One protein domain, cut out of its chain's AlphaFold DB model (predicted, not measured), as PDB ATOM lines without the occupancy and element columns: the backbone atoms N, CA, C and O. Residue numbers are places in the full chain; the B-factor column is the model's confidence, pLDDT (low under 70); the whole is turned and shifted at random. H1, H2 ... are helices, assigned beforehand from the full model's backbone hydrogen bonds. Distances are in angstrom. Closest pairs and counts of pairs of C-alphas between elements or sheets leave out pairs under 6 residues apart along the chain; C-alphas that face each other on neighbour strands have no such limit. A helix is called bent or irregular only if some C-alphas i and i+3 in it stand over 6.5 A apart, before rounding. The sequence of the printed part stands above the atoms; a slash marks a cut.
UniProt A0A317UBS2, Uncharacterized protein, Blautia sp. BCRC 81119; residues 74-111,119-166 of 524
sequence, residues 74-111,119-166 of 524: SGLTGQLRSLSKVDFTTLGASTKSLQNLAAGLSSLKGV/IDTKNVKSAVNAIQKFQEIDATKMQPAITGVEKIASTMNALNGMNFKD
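What this domain is: This is residues 74 to 111 and 119 to 166 of the 524 residues of an uncharacterized protein of Blautia sp. BCRC 81119 (UniProt A0A317UBS2). The model is a long, thin rod made of two pairs of antiparallel helices set end to end: H4, the longest helix by residues, runs beside the shorter H1 in one half, and H2 runs beside H3 in the other. The two tight links, H1 to H2 and H3 to H4, join the halves at a waist, where the rod bends, and the tail of residues 158 to 166, of which 158 to 161 belong to H4, sticks out beyond the H1 and H4 half. The printed part has 86 residues with four named helices, in the order H1, H2, H3, H4, and no named strand; the class is all helix. The whole is extended, with a radius of gyration of the C-alphas of 21.8 A and spans of 84 by 19 by 14 A.

Where its parts are: H4, residues 139 to 161, is 31.8 A long from first to last C-alpha and ends at C-alpha 161, at (98.739, 124.542, 82.125). It is irregular, but only just: C-alphas 141 and 144 are 6.6 A apart, and its line is a rough one. H1, residues 74 to 84, is 15.5 A long and begins at C-alpha 74, at (88.362, 121.469, 93.023). H2, residues 89 to 108, is 29.5 A long and ends at C-alpha 108, at (61.882, 120.984, 138.669). H3, residues 121 to 135, is 21.3 A long.

How they stand to each other: H4 touches H1, and their closest C-alphas, those of Ala 139 and Ser 84, are 4.7 A apart. The two run opposite ways at a shallow tilt of 8 degrees. H2 touches H3, with the closest C-alphas, those of Thr 95 and Val 128, 5.6 A apart. These two also run opposite ways, at a shallow tilt of 18 degrees, and their centres are 9.7 A apart. H1 and H3 are apart, and so are H2 and H4, H1 and H2, and H3 and H4. In H1 and H3 every O i to N i+4 pair is within hydrogen-bond range; in H2 it is 14 of 16 pairs and in H4 17 of 19.

The domain as a whole: The two C-alphas farthest apart, those of Val 111 and Asp 166, are 83.8 A from each other. Residues 158 to 166 stand free; the body without them spans 67 by 17 by 14 A. Residues 112 to 118 are not printed, and C-alphas 111 and 119 are 14.5 A apart across the cut, which lies in the link from H2 to H3. The links H1 to H2 and H3 to H4 are tight. The mean pLDDT of the printed part is 76.8, and residues 89, 92, 109 to 110, 119, 139 and 159 to 166 are under 70.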
ATOM      1  N   SER A  74      89.749 121.475  93.505       74.00
ATOM      2  CA  SER A  74      88.362 121.469  93.023       74.00
ATOM      3  C   SER A  74      87.408 120.812  94.033       74.00
ATOM      4  O   SER A  74      86.354 121.370  94.355       74.00
ATOM      5  N   GLY A  75      87.826 119.685  94.619       80.75
ATOM      6  CA  GLY A  75      87.067 118.960  95.640       80.75
ATOM      7  C   GLY A  75      86.852 119.774  96.918       80.75
ATOM      8  O   GLY A  75      85.739 119.816  97.443       80.75
ATOM      9  N   LEU A  76      87.882 120.493  97.378       80.50
ATOM     10  CA  LEU A  76      87.811 121.338  98.576       80.50
ATOM     11  C   LEU A  76      86.842 122.514  98.379       80.50
ATOM     12  O   LEU A  76      86.010 122.790  99.242       80.50
ATOM     13  N   THR A  77      86.901 123.168  97.216       79.12
ATOM     14  CA  THR A  77      85.953 124.231  96.836       79.12
ATOM     15  C   THR A  77      84.510 123.716  96.841       79.12
ATOM     16  O   THR A  77      83.606 124.381  97.352       79.12
ATOM     17  N   GLY A  78      84.285 122.510  96.306       83.56
ATOM     18  CA  GLY A  78      82.975 121.857  96.315       83.56
ATOM     19  C   GLY A  78      82.458 121.583  97.729       83.56
ATOM     20  O   GLY A  78      81.310 121.904  98.038       83.56
ATOM     21  N   GLN A  79      83.316 121.062  98.608       85.88
ATOM     22  CA  GLN A  79      82.981 120.812 100.014       85.88
ATOM     23  C   GLN A  79      82.645 122.107 100.770       85.88
ATOM     24  O   GLN A  79      81.637 122.154 101.475       85.88
ATOM     25  N   LEU A  80      83.419 123.180 100.574       82.94
ATOM     26  CA  LEU A  80      83.160 124.494 101.178       82.94
ATOM     27  C   LEU A  80      81.833 125.108 100.708       82.94
ATOM     28  O   LEU A  80      81.085 125.654 101.521       82.94
ATOM     29  N   ARG A  81      81.498 124.984  99.415       81.50
ATOM     30  CA  ARG A  81      80.204 125.441  98.878       81.50
ATOM     31  C   ARG A  81      79.039 124.644  99.450       81.50
ATOM     32  O   ARG A  81      78.024 125.236  99.806       81.50
ATOM     33  N   SER A  82      79.176 123.326  99.570       85.44
ATOM     34  CA  SER A  82      78.162 122.489 100.221       85.44
ATOM     35  C   SER A  82      77.959 122.899 101.678       85.44
ATOM     36  O   SER A  82      76.820 123.032 102.113       85.44
ATOM     37  N   LEU A  83      79.043 123.194 102.401       81.25
ATOM     38  CA  LEU A  83      78.974 123.659 103.785       81.25
ATOM     39  C   LEU A  83      78.317 125.046 103.907       81.25
ATOM     40  O   LEU A  83      77.509 125.249 104.804       81.25
ATOM     41  N   SER A  84      78.570 125.969 102.971       79.69
ATOM     42  CA  SER A  84      77.909 127.290 102.948       79.69
ATOM     43  C   SER A  84      76.406 127.247 102.661       79.69
ATOM     44  O   SER A  84      75.712 128.228 102.900       79.69
ATOM     45  N   LYS A  85      75.892 126.132 102.128       79.81
ATOM     46  CA  LYS A  85      74.455 125.932 101.880       79.81
ATOM     47  C   LYS A  85      73.724 125.359 103.092       79.81
ATOM     48  O   LYS A  85      72.503 125.239 103.050       79.81
ATOM     49  N   VAL A  86      74.449 124.962 104.139       79.81
ATOM     50  CA  VAL A  86      73.837 124.464 105.368       79.81
ATOM     51  C   VAL A  86      73.225 125.646 106.111       79.81
ATOM     52  O   VAL A  86      73.925 126.560 106.537       79.81
ATOM     53  N   ASP A  87      71.904 125.619 106.265       73.69
ATOM     54  CA  ASP A  87      71.176 126.644 106.999       73.69
ATOM     55  C   ASP A  87      71.209 126.364 108.509       73.69
ATOM     56  O   ASP A  87      70.362 125.656 109.067       73.69
ATOM     57  N   PHE A  88      72.198 126.949 109.184       75.50
ATOM     58  CA  PHE A  88      72.341 126.863 110.637       75.50
ATOM     59  C   PHE A  88      71.313 127.716 111.406       75.50
ATOM     60  O   PHE A  88      71.218 127.590 112.631       75.50
ATOM     61  N   THR A  89      70.500 128.544 110.735       69.94
ATOM     62  CA  THR A  89      69.485 129.382 111.402       69.94
ATOM     63  C   THR A  89      68.321 128.549 111.945       69.94
ATOM     64  O   THR A  89      67.816 128.821 113.038       69.94
ATOM     65  N   THR A  90      67.973 127.453 111.262       70.75
ATOM     66  CA  THR A  90      66.978 126.465 111.724       70.75
ATOM     67  C   THR A  90      67.392 125.789 113.039       70.75
ATOM     68  O   THR A  90      66.554 125.477 113.893       70.75
ATOM     69  N   LEU A  91      68.700 125.654 113.273       70.94
ATOM     70  CA  LEU A  91      69.274 125.162 114.526       70.94
ATOM     71  C   LEU A  91      69.122 126.195 115.669       70.94
ATOM     72  O   LEU A  91      69.000 125.831 116.843       70.94
ATOM     73  N   GLY A  92      69.027 127.485 115.333       69.38
ATOM     74  CA  GLY A  92      68.721 128.585 116.255       69.38
ATOM     75  C   GLY A  92      67.349 128.488 116.908       69.38
ATOM     76  O   GLY A  92      67.236 128.639 118.128       69.38
ATOM     77  N   ALA A  93      66.319 128.121 116.145       70.62
ATOM     78  CA  ALA A  93      64.985 127.885 116.700       70.62
ATOM     79  C   ALA A  93      64.996 126.753 117.748       70.62
ATOM     80  O   ALA A  93      64.428 126.888 118.835       70.62
ATOM     81  N   SER A  94      65.737 125.676 117.468       77.50
ATOM     82  CA  SER A  94      65.925 124.553 118.398       77.50
ATOM     83  C   SER A  94      66.702 124.951 119.658       77.50
ATOM     84  O   SER A  94      66.445 124.424 120.740       77.50
ATOM     85  N   THR A  95      67.604 125.930 119.555       80.06
ATOM     86  CA  THR A  95      68.385 126.451 120.690       80.06
ATOM     87  C   THR A  95      67.483 127.056 121.760       80.06
ATOM     88  O   THR A  95      67.652 126.762 122.943       80.06
ATOM     89  N   LYS A  96      66.496 127.863 121.358       81.56
ATOM     90  CA  LYS A  96      65.550 128.508 122.282       81.56
ATOM     91  C   LYS A  96      64.652 127.479 122.971       81.56
ATOM     92  O   LYS A  96      64.446 127.551 124.180       81.56
ATOM     93  N   SER A  97      64.185 126.478 122.227       84.12
ATOM     94  CA  SER A  97      63.416 125.358 122.780       84.12
ATOM     95  C   SER A  97      64.232 124.542 123.789       84.12
ATOM     96  O   SER A  97      63.734 124.230 124.868       84.12
ATOM     97  N   LEU A  98      65.506 124.258 123.493       84.06
ATOM     98  CA  LEU A  98      66.411 123.554 124.409       84.06
ATOM     99  C   LEU A  98      66.781 124.393 125.640       84.06
ATOM    100  O   LEU A  98      66.900 123.843 126.733       84.06
ATOM    101  N   GLN A  99      66.920 125.713 125.499       83.69
ATOM    102  CA  GLN A  99      67.108 126.630 126.631       83.69
ATOM    103  C   GLN A  99      65.885 126.647 127.548       83.69
ATOM    104  O   GLN A  99      66.035 126.532 128.764       83.69
ATOM    105  N   ASN A 100      64.681 126.726 126.976       84.81
ATOM    106  CA  ASN A 100      63.431 126.671 127.731       84.81
ATOM    107  C   ASN A 100      63.260 125.318 128.436       84.81
ATOM    108  O   ASN A 100      62.883 125.285 129.606       84.81
ATOM    109  N   LEU A 101      63.605 124.213 127.765       83.19
ATOM    110  CA  LEU A 101      63.621 122.880 128.366       83.19
ATOM    111  C   LEU A 101      64.628 122.797 129.521       83.19
ATOM    112  O   LEU A 101      64.280 122.327 130.600       83.19
ATOM    113  N   ALA A 102      65.858 123.283 129.331       81.06
ATOM    114  CA  ALA A 102      66.881 123.291 130.375       81.06
ATOM    115  C   ALA A 102      66.468 124.145 131.585       81.06
ATOM    116  O   ALA A 102      66.721 123.754 132.728       81.06
ATOM    117  N   ALA A 103      65.816 125.287 131.346       82.44
ATOM    118  CA  ALA A 103      65.290 126.162 132.388       82.44
ATOM    119  C   ALA A 103      64.130 125.504 133.152       82.44
ATOM    120  O   ALA A 103      64.171 125.451 134.382       82.44
ATOM    121  N   GLY A 104      63.150 124.934 132.442       81.94
ATOM    122  CA  GLY A 104      62.018 124.219 133.044       81.94
ATOM    123  C   GLY A 104      62.440 122.957 133.801       81.94
ATOM    124  O   GLY A 104      61.901 122.631 134.849       81.94
ATOM    125  N   LEU A 105      63.472 122.266 133.331       78.38
ATOM    126  CA  LEU A 105      64.024 121.113 134.033       78.38
ATOM    127  C   LEU A 105      64.830 121.521 135.276       78.38
ATOM    128  O   LEU A 105      64.827 120.824 136.289       78.38
ATOM    129  N   SER A 106      65.503 122.672 135.222       78.19
ATOM    130  CA  SER A 106      66.219 123.225 136.374       78.19
ATOM    131  C   SER A 106      65.264 123.710 137.466       78.19
ATOM    132  O   SER A 106      65.591 123.562 138.642       78.19
ATOM    133  N   SER A 107      64.084 124.232 137.110       79.31
ATOM    134  CA  SER A 107      63.060 124.614 138.095       79.31
ATOM    135  C   SER A 107      62.415 123.400 138.776       79.31
ATOM    136  O   SER A 107      62.060 123.476 139.950       79.31
ATOM    137  N   LEU A 108      62.363 122.248 138.100       75.94
ATOM    138  CA  LEU A 108      61.882 120.984 138.669       75.94
ATOM    139  C   LEU A 108      62.829 120.366 139.714       75.94
ATOM    140  O   LEU A 108      62.403 119.535 140.513       75.94
ATOM    141  N   LYS A 109      64.095 120.802 139.776       69.44
ATOM    142  CA  LYS A 109      65.093 120.321 140.752       69.44
ATOM    143  C   LYS A 109      64.721 120.633 142.216       69.44
ATOM    144  O   LYS A 109      65.305 120.044 143.120       69.44
ATOM    145  N   GLY A 110      63.784 121.555 142.448       68.69
ATOM    146  CA  GLY A 110      63.307 121.953 143.780       68.69
ATOM    147  C   GLY A 110      62.014 121.273 144.245       68.69
ATOM    148  O   GLY A 110      61.575 121.534 145.363       68.69
ATOM    149  N   VAL A 111      61.389 120.426 143.420       71.81
ATOM    150  CA  VAL A 111      60.127 119.759 143.773       71.81
ATOM    151  C   VAL A 111      60.431 118.531 144.629       71.81
ATOM    152  O   VAL A 111      61.014 117.556 144.161       71.81
ATOM    153  N   ILE A 119      68.151 114.184 134.424       67.88
ATOM    154  CA  ILE A 119      68.583 114.767 133.158       67.88
ATOM    155  C   ILE A 119      69.668 115.802 133.475       67.88
ATOM    156  O   ILE A 119      69.457 116.738 134.248       67.88
ATOM    157  N   ASP A 120      70.857 115.612 132.904       73.50
ATOM    158  CA  ASP A 120      72.014 116.472 133.148       73.50
ATOM    159  C   ASP A 120      71.885 117.799 132.384       73.50
ATOM    160  O   ASP A 120      72.215 117.916 131.199       73.50
ATOM    161  N   THR A 121      71.415 118.829 133.085       74.19
ATOM    162  CA  THR A 121      71.237 120.175 132.531       74.19
ATOM    163  C   THR A 121      72.553 120.828 132.096       74.19
ATOM    164  O   THR A 121      72.521 121.741 131.266       74.19
ATOM    165  N   LYS A 122      73.720 120.354 132.571       79.62
ATOM    166  CA  LYS A 122      75.026 120.837 132.090       79.62
ATOM    167  C   LYS A 122      75.283 120.383 130.658       79.62
ATOM    168  O   LYS A 122      75.720 121.195 129.849       79.62
ATOM    169  N   ASN A 123      74.951 119.137 130.325       80.75
ATOM    170  CA  ASN A 123      75.123 118.613 128.967       80.75
ATOM    171  C   ASN A 123      74.185 119.311 127.977       80.75
ATOM    172  O   ASN A 123      74.607 119.667 126.878       80.75
ATOM    173  N   VAL A 124      72.951 119.613 128.400       81.62
ATOM    174  CA  VAL A 124      72.001 120.398 127.592       81.62
ATOM    175  C   VAL A 124      72.522 121.820 127.356       81.62
ATOM    176  O   VAL A 124      72.506 122.303 126.226       81.62
ATOM    177  N   LYS A 125      73.056 122.483 128.390       81.69
ATOM    178  CA  LYS A 125      73.653 123.822 128.259       81.69
ATOM    179  C   LYS A 125      74.895 123.821 127.359       81.69
ATOM    180  O   LYS A 125      75.061 124.729 126.548       81.69
ATOM    181  N   SER A 126      75.741 122.798 127.457       84.94
ATOM    182  CA  SER A 126      76.902 122.627 126.576       84.94
ATOM    183  C   SER A 126      76.489 122.433 125.114       84.94
ATOM    184  O   SER A 126      77.083 123.054 124.234       84.94
ATOM    185  N   ALA A 127      75.440 121.647 124.852       81.62
ATOM    186  CA  ALA A 127      74.889 121.470 123.508       81.62
ATOM    187  C   ALA A 127      74.320 122.783 122.941       81.62
ATOM    188  O   ALA A 127      74.624 123.148 121.808       81.62
ATOM    189  N   VAL A 128      73.570 123.538 123.751       82.69
ATOM    190  CA  VAL A 128      73.058 124.876 123.401       82.69
ATOM    191  C   VAL A 128      74.194 125.831 123.021       82.69
ATOM    192  O   VAL A 128      74.123 126.482 121.980       82.69
ATOM    193  N   ASN A 129      75.266 125.877 123.815       83.88
ATOM    194  CA  ASN A 129      76.420 126.734 123.537       83.88
ATOM    195  C   ASN A 129      77.158 126.318 122.251       83.88
ATOM    196  O   ASN A 129      77.638 127.174 121.509       83.88
ATOM    197  N   ALA A 130      77.269 125.014 121.971       82.62
ATOM    198  CA  ALA A 130      77.880 124.519 120.736       82.62
ATOM    199  C   ALA A 130      77.048 124.906 119.504       82.62
ATOM    200  O   ALA A 130      77.595 125.396 118.520       82.62
ATOM    201  N   ILE A 131      75.724 124.760 119.590       80.88
ATOM    202  CA  ILE A 131      74.787 125.154 118.533       80.88
ATOM    203  C   ILE A 131      74.852 126.668 118.256       80.88
ATOM    204  O   ILE A 131      74.817 127.074 117.095       80.88
ATOM    205  N   GLN A 132      74.995 127.506 119.290       80.06
ATOM    206  CA  GLN A 132      75.145 128.961 119.126       80.06
ATOM    207  C   GLN A 132      76.409 129.340 118.347       80.06
ATOM    208  O   GLN A 132      76.349 130.204 117.479       80.06
ATOM    209  N   LYS A 133      77.534 128.651 118.574       80.62
ATOM    210  CA  LYS A 133      78.770 128.888 117.808       80.62
ATOM    211  C   LYS A 133      78.614 128.574 116.317       80.62
ATOM    212  O   LYS A 133      79.212 129.252 115.491       80.62
ATOM    213  N   PHE A 134      77.801 127.577 115.960       76.06
ATOM    214  CA  PHE A 134      77.510 127.270 114.556       76.06
ATOM    215  C   PHE A 134      76.608 128.319 113.888       76.06
ATOM    216  O   PHE A 134      76.717 128.513 112.685       76.06
ATOM    217  N   GLN A 135      75.773 129.039 114.645       73.38
ATOM    218  CA  GLN A 135      74.937 130.126 114.103       73.38
ATOM    219  C   GLN A 135      75.745 131.369 113.714       73.38
ATOM    220  O   GLN A 135      75.311 132.142 112.866       73.38
ATOM    221  N   GLU A 136      76.917 131.579 114.319       72.69
ATOM    222  CA  GLU A 136      77.799 132.700 113.972       72.69
ATOM    223  C   GLU A 136      78.479 132.522 112.601       72.69
ATOM    224  O   GLU A 136      78.963 133.508 112.016       72.69
ATOM    225  N   ILE A 137      78.494 131.281 112.094       72.12
ATOM    226  CA  ILE A 137      78.986 130.892 110.771       72.12
ATOM    227  C   ILE A 137      77.873 131.151 109.751       72.12
ATOM    228  O   ILE A 137      77.036 130.300 109.468       72.12
ATOM    229  N   ASP A 138      77.870 132.359 109.200       71.00
ATOM    230  CA  ASP A 138      76.989 132.736 108.096       71.00
ATOM    231  C   ASP A 138      77.634 132.356 106.751       71.00
ATOM    232  O   ASP A 138      78.836 132.564 106.534       71.00
ATOM    233  N   ALA A 139      76.817 131.856 105.823       66.50
ATOM    234  CA  ALA A 139      77.160 131.646 104.423       66.50
ATOM    235  C   ALA A 139      77.846 132.876 103.804       66.50
ATOM    236  O   ALA A 139      78.798 132.727 103.033       66.50
ATOM    237  N   THR A 140      77.435 134.092 104.187       70.31
ATOM    238  CA  THR A 140      78.051 135.342 103.705       70.31
ATOM    239  C   THR A 140      79.503 135.511 104.165       70.31
ATOM    240  O   THR A 140      80.346 135.969 103.392       70.31
ATOM    241  N   LYS A 141      79.842 135.067 105.382       76.31
ATOM    242  CA  LYS A 141      81.208 135.119 105.933       76.31
ATOM    243  C   LYS A 141      82.118 134.037 105.349       76.31
ATOM    244  O   LYS A 141      83.338 134.182 105.386       76.31
ATOM    245  N   MET A 142      81.542 132.973 104.786       77.00
ATOM    246  CA  MET A 142      82.284 131.910 104.101       77.00
ATOM    247  C   MET A 142      82.614 132.257 102.641       77.00
ATOM    248  O   MET A 142      83.579 131.716 102.097       77.00
ATOM    249  N   GLN A 143      81.873 133.179 102.011       79.94
ATOM    250  CA  GLN A 143      82.091 133.564 100.607       79.94
ATOM    251  C   GLN A 143      83.504 134.088 100.300       79.94
ATOM    252  O   GLN A 143      84.077 133.660  99.294       79.94
ATOM    253  N   PRO A 144      84.130 134.944 101.134       81.94
ATOM    254  CA  PRO A 144      85.510 135.373 100.909       81.94
ATOM    255  C   PRO A 144      86.512 134.213 100.927       81.94
ATOM    256  O   PRO A 144      87.438 134.195 100.118       81.94
ATOM    257  N   ALA A 145      86.312 133.223 101.805       80.19
ATOM    258  CA  ALA A 145      87.166 132.040 101.884       80.19
ATOM    259  C   ALA A 145      86.974 131.125 100.665       80.19
ATOM    260  O   ALA A 145      87.958 130.699 100.063       80.19
ATOM    261  N   ILE A 146      85.723 130.893 100.249       82.88
ATOM    262  CA  ILE A 146      85.383 130.150  99.024       82.88
ATOM    263  C   ILE A 146      86.022 130.820  97.803       82.88
ATOM    264  O   ILE A 146      86.760 130.179  97.059       82.88
ATOM    265  N   THR A 147      85.830 132.132  97.656       83.50
ATOM    266  CA  THR A 147      86.410 132.928  96.564       83.50
ATOM    267  C   THR A 147      87.943 132.911  96.602       83.50
ATOM    268  O   THR A 147      88.597 132.874  95.560       83.50
ATOM    269  N   GLY A 148      88.543 132.939  97.795       84.38
ATOM    270  CA  GLY A 148      89.992 132.841  97.975       84.38
ATOM    271  C   GLY A 148      90.544 131.499  97.496       84.38
ATOM    272  O   GLY A 148      91.492 131.473  96.710       84.38
ATOM    273  N   VAL A 149      89.913 130.394  97.901       85.12
ATOM    274  CA  VAL A 149      90.286 129.040  97.460       85.12
ATOM    275  C   VAL A 149      90.063 128.870  95.955       85.12
ATOM    276  O   VAL A 149      90.916 128.295  95.285       85.12
ATOM    277  N   GLU A 150      88.998 129.443  95.389       81.56
ATOM    278  CA  GLU A 150      88.749 129.447  93.940       81.56
ATOM    279  C   GLU A 150      89.832 130.191  93.155       81.56
ATOM    280  O   GLU A 150      90.309 129.693  92.133       81.56
ATOM    281  N   LYS A 151      90.265 131.364  93.633       83.19
ATOM    282  CA  LYS A 151      91.371 132.114  93.016       83.19
ATOM    283  C   LYS A 151      92.679 131.334  93.075       83.19
ATOM    284  O   LYS A 151      93.408 131.299  92.083       83.19
ATOM    285  N   ILE A 152      92.965 130.692  94.208       81.75
ATOM    286  CA  ILE A 152      94.139 129.825  94.360       81.75
ATOM    287  C   ILE A 152      94.045 128.654  93.379       81.75
ATOM    288  O   ILE A 152      94.974 128.456  92.604       81.75
ATOM    289  N   ALA A 153      92.917 127.944  93.324       80.56
ATOM    290  CA  ALA A 153      92.706 126.822  92.411       80.56
ATOM    291  C   ALA A 153      92.840 127.237  90.934       80.56
ATOM    292  O   ALA A 153      93.499 126.554  90.152       80.56
ATOM    293  N   SER A 154      92.281 128.389  90.553       77.19
ATOM    294  CA  SER A 154      92.419 128.956  89.206       77.19
ATOM    295  C   SER A 154      93.878 129.276  88.866       77.19
ATOM    296  O   SER A 154      94.376 128.884  87.811       77.19
ATOM    297  N   THR A 155      94.602 129.899  89.799       75.94
ATOM    298  CA  THR A 155      96.034 130.203  89.645       75.94
ATOM    299  C   THR A 155      96.855 128.920  89.531       75.94
ATOM    300  O   THR A 155      97.721 128.815  88.671       75.94
ATOM    301  N   MET A 156      96.555 127.912  90.348       74.62
ATOM    302  CA  MET A 156      97.217 126.608  90.325       74.62
ATOM    303  C   MET A 156      96.982 125.860  89.007       74.62
ATOM    304  O   MET A 156      97.924 125.299  88.451       74.62
ATOM    305  N   ASN A 157      95.768 125.918  88.457       72.75
ATOM    306  CA  ASN A 157      95.457 125.353  87.143       72.75
ATOM    307  C   ASN A 157      96.150 126.108  86.004       72.75
ATOM    308  O   ASN A 157      96.672 125.476  85.087       72.75
ATOM    309  N   ALA A 158      96.223 127.440  86.079       71.19
ATOM    310  CA  ALA A 158      96.989 128.240  85.127       71.19
ATOM    311  C   ALA A 158      98.487 127.892  85.177       71.19
ATOM    312  O   ALA A 158      99.109 127.729  84.132       71.19
ATOM    313  N   LEU A 159      99.053 127.699  86.375       68.06
ATOM    314  CA  LEU A 159     100.436 127.246  86.558       68.06
ATOM    315  C   LEU A 159     100.668 125.829  86.005       68.06
ATOM    316  O   LEU A 159     101.690 125.595  85.368       68.06
ATOM    317  N   ASN A 160      99.728 124.900  86.206       67.88
ATOM    318  CA  ASN A 160      99.814 123.524  85.694       67.88
ATOM    319  C   ASN A 160      99.675 123.463  84.156       67.88
ATOM    320  O   ASN A 160     100.281 122.618  83.502       67.88
ATOM    321  N   GLY A 161      98.902 124.386  83.573       63.66
ATOM    322  CA  GLY A 161      98.739 124.542  82.125       63.66
ATOM    323  C   GLY A 161      99.849 125.345  81.437       63.66
ATOM    324  O   GLY A 161      99.908 125.358  80.206       63.66
ATOM    325  N   MET A 162     100.737 126.009  82.186       63.97
ATOM    326  CA  MET A 162     101.862 126.734  81.598       63.97
ATOM    327  C   MET A 162     102.906 125.762  81.058       63.97
ATOM    328  O   MET A 162     103.686 125.146  81.785       63.97
ATOM    329  N   ASN A 163     102.962 125.678  79.734       58.72
ATOM    330  CA  ASN A 163     104.012 124.972  79.037       58.72
ATOM    331  C   ASN A 163     105.263 125.856  78.943       58.72
ATOM    332  O   ASN A 163     105.449 126.597  77.980       58.72
ATOM    333  N   PHE A 164     106.174 125.749  79.908       60.47
ATOM    334  CA  PHE A 164     107.483 126.414  79.824       60.47
ATOM    335  C   PHE A 164     108.361 125.882  78.673       60.47
ATOM    336  O   PHE A 164     109.422 126.448  78.398       60.47
ATOM    337  N   LYS A 165     107.926 124.824  77.965       56.16
ATOM    338  CA  LYS A 165     108.537 124.377  76.706       56.16
ATOM    339  C   LYS A 165     108.102 125.203  75.503       56.16
ATOM    340  O   LYS A 165     108.675 124.986  74.435       56.16
ATOM    341  N   ASP A 166     107.136 126.118  75.642       55.44
ATOM    342  CA  ASP A 166     106.692 126.956  74.533       55.44
ATOM    343  C   ASP A 166     107.901 127.599  73.857       55.44
ATOM    344  O   ASP A 166     108.761 128.245  74.471       55.44
TER     345      ASP A 166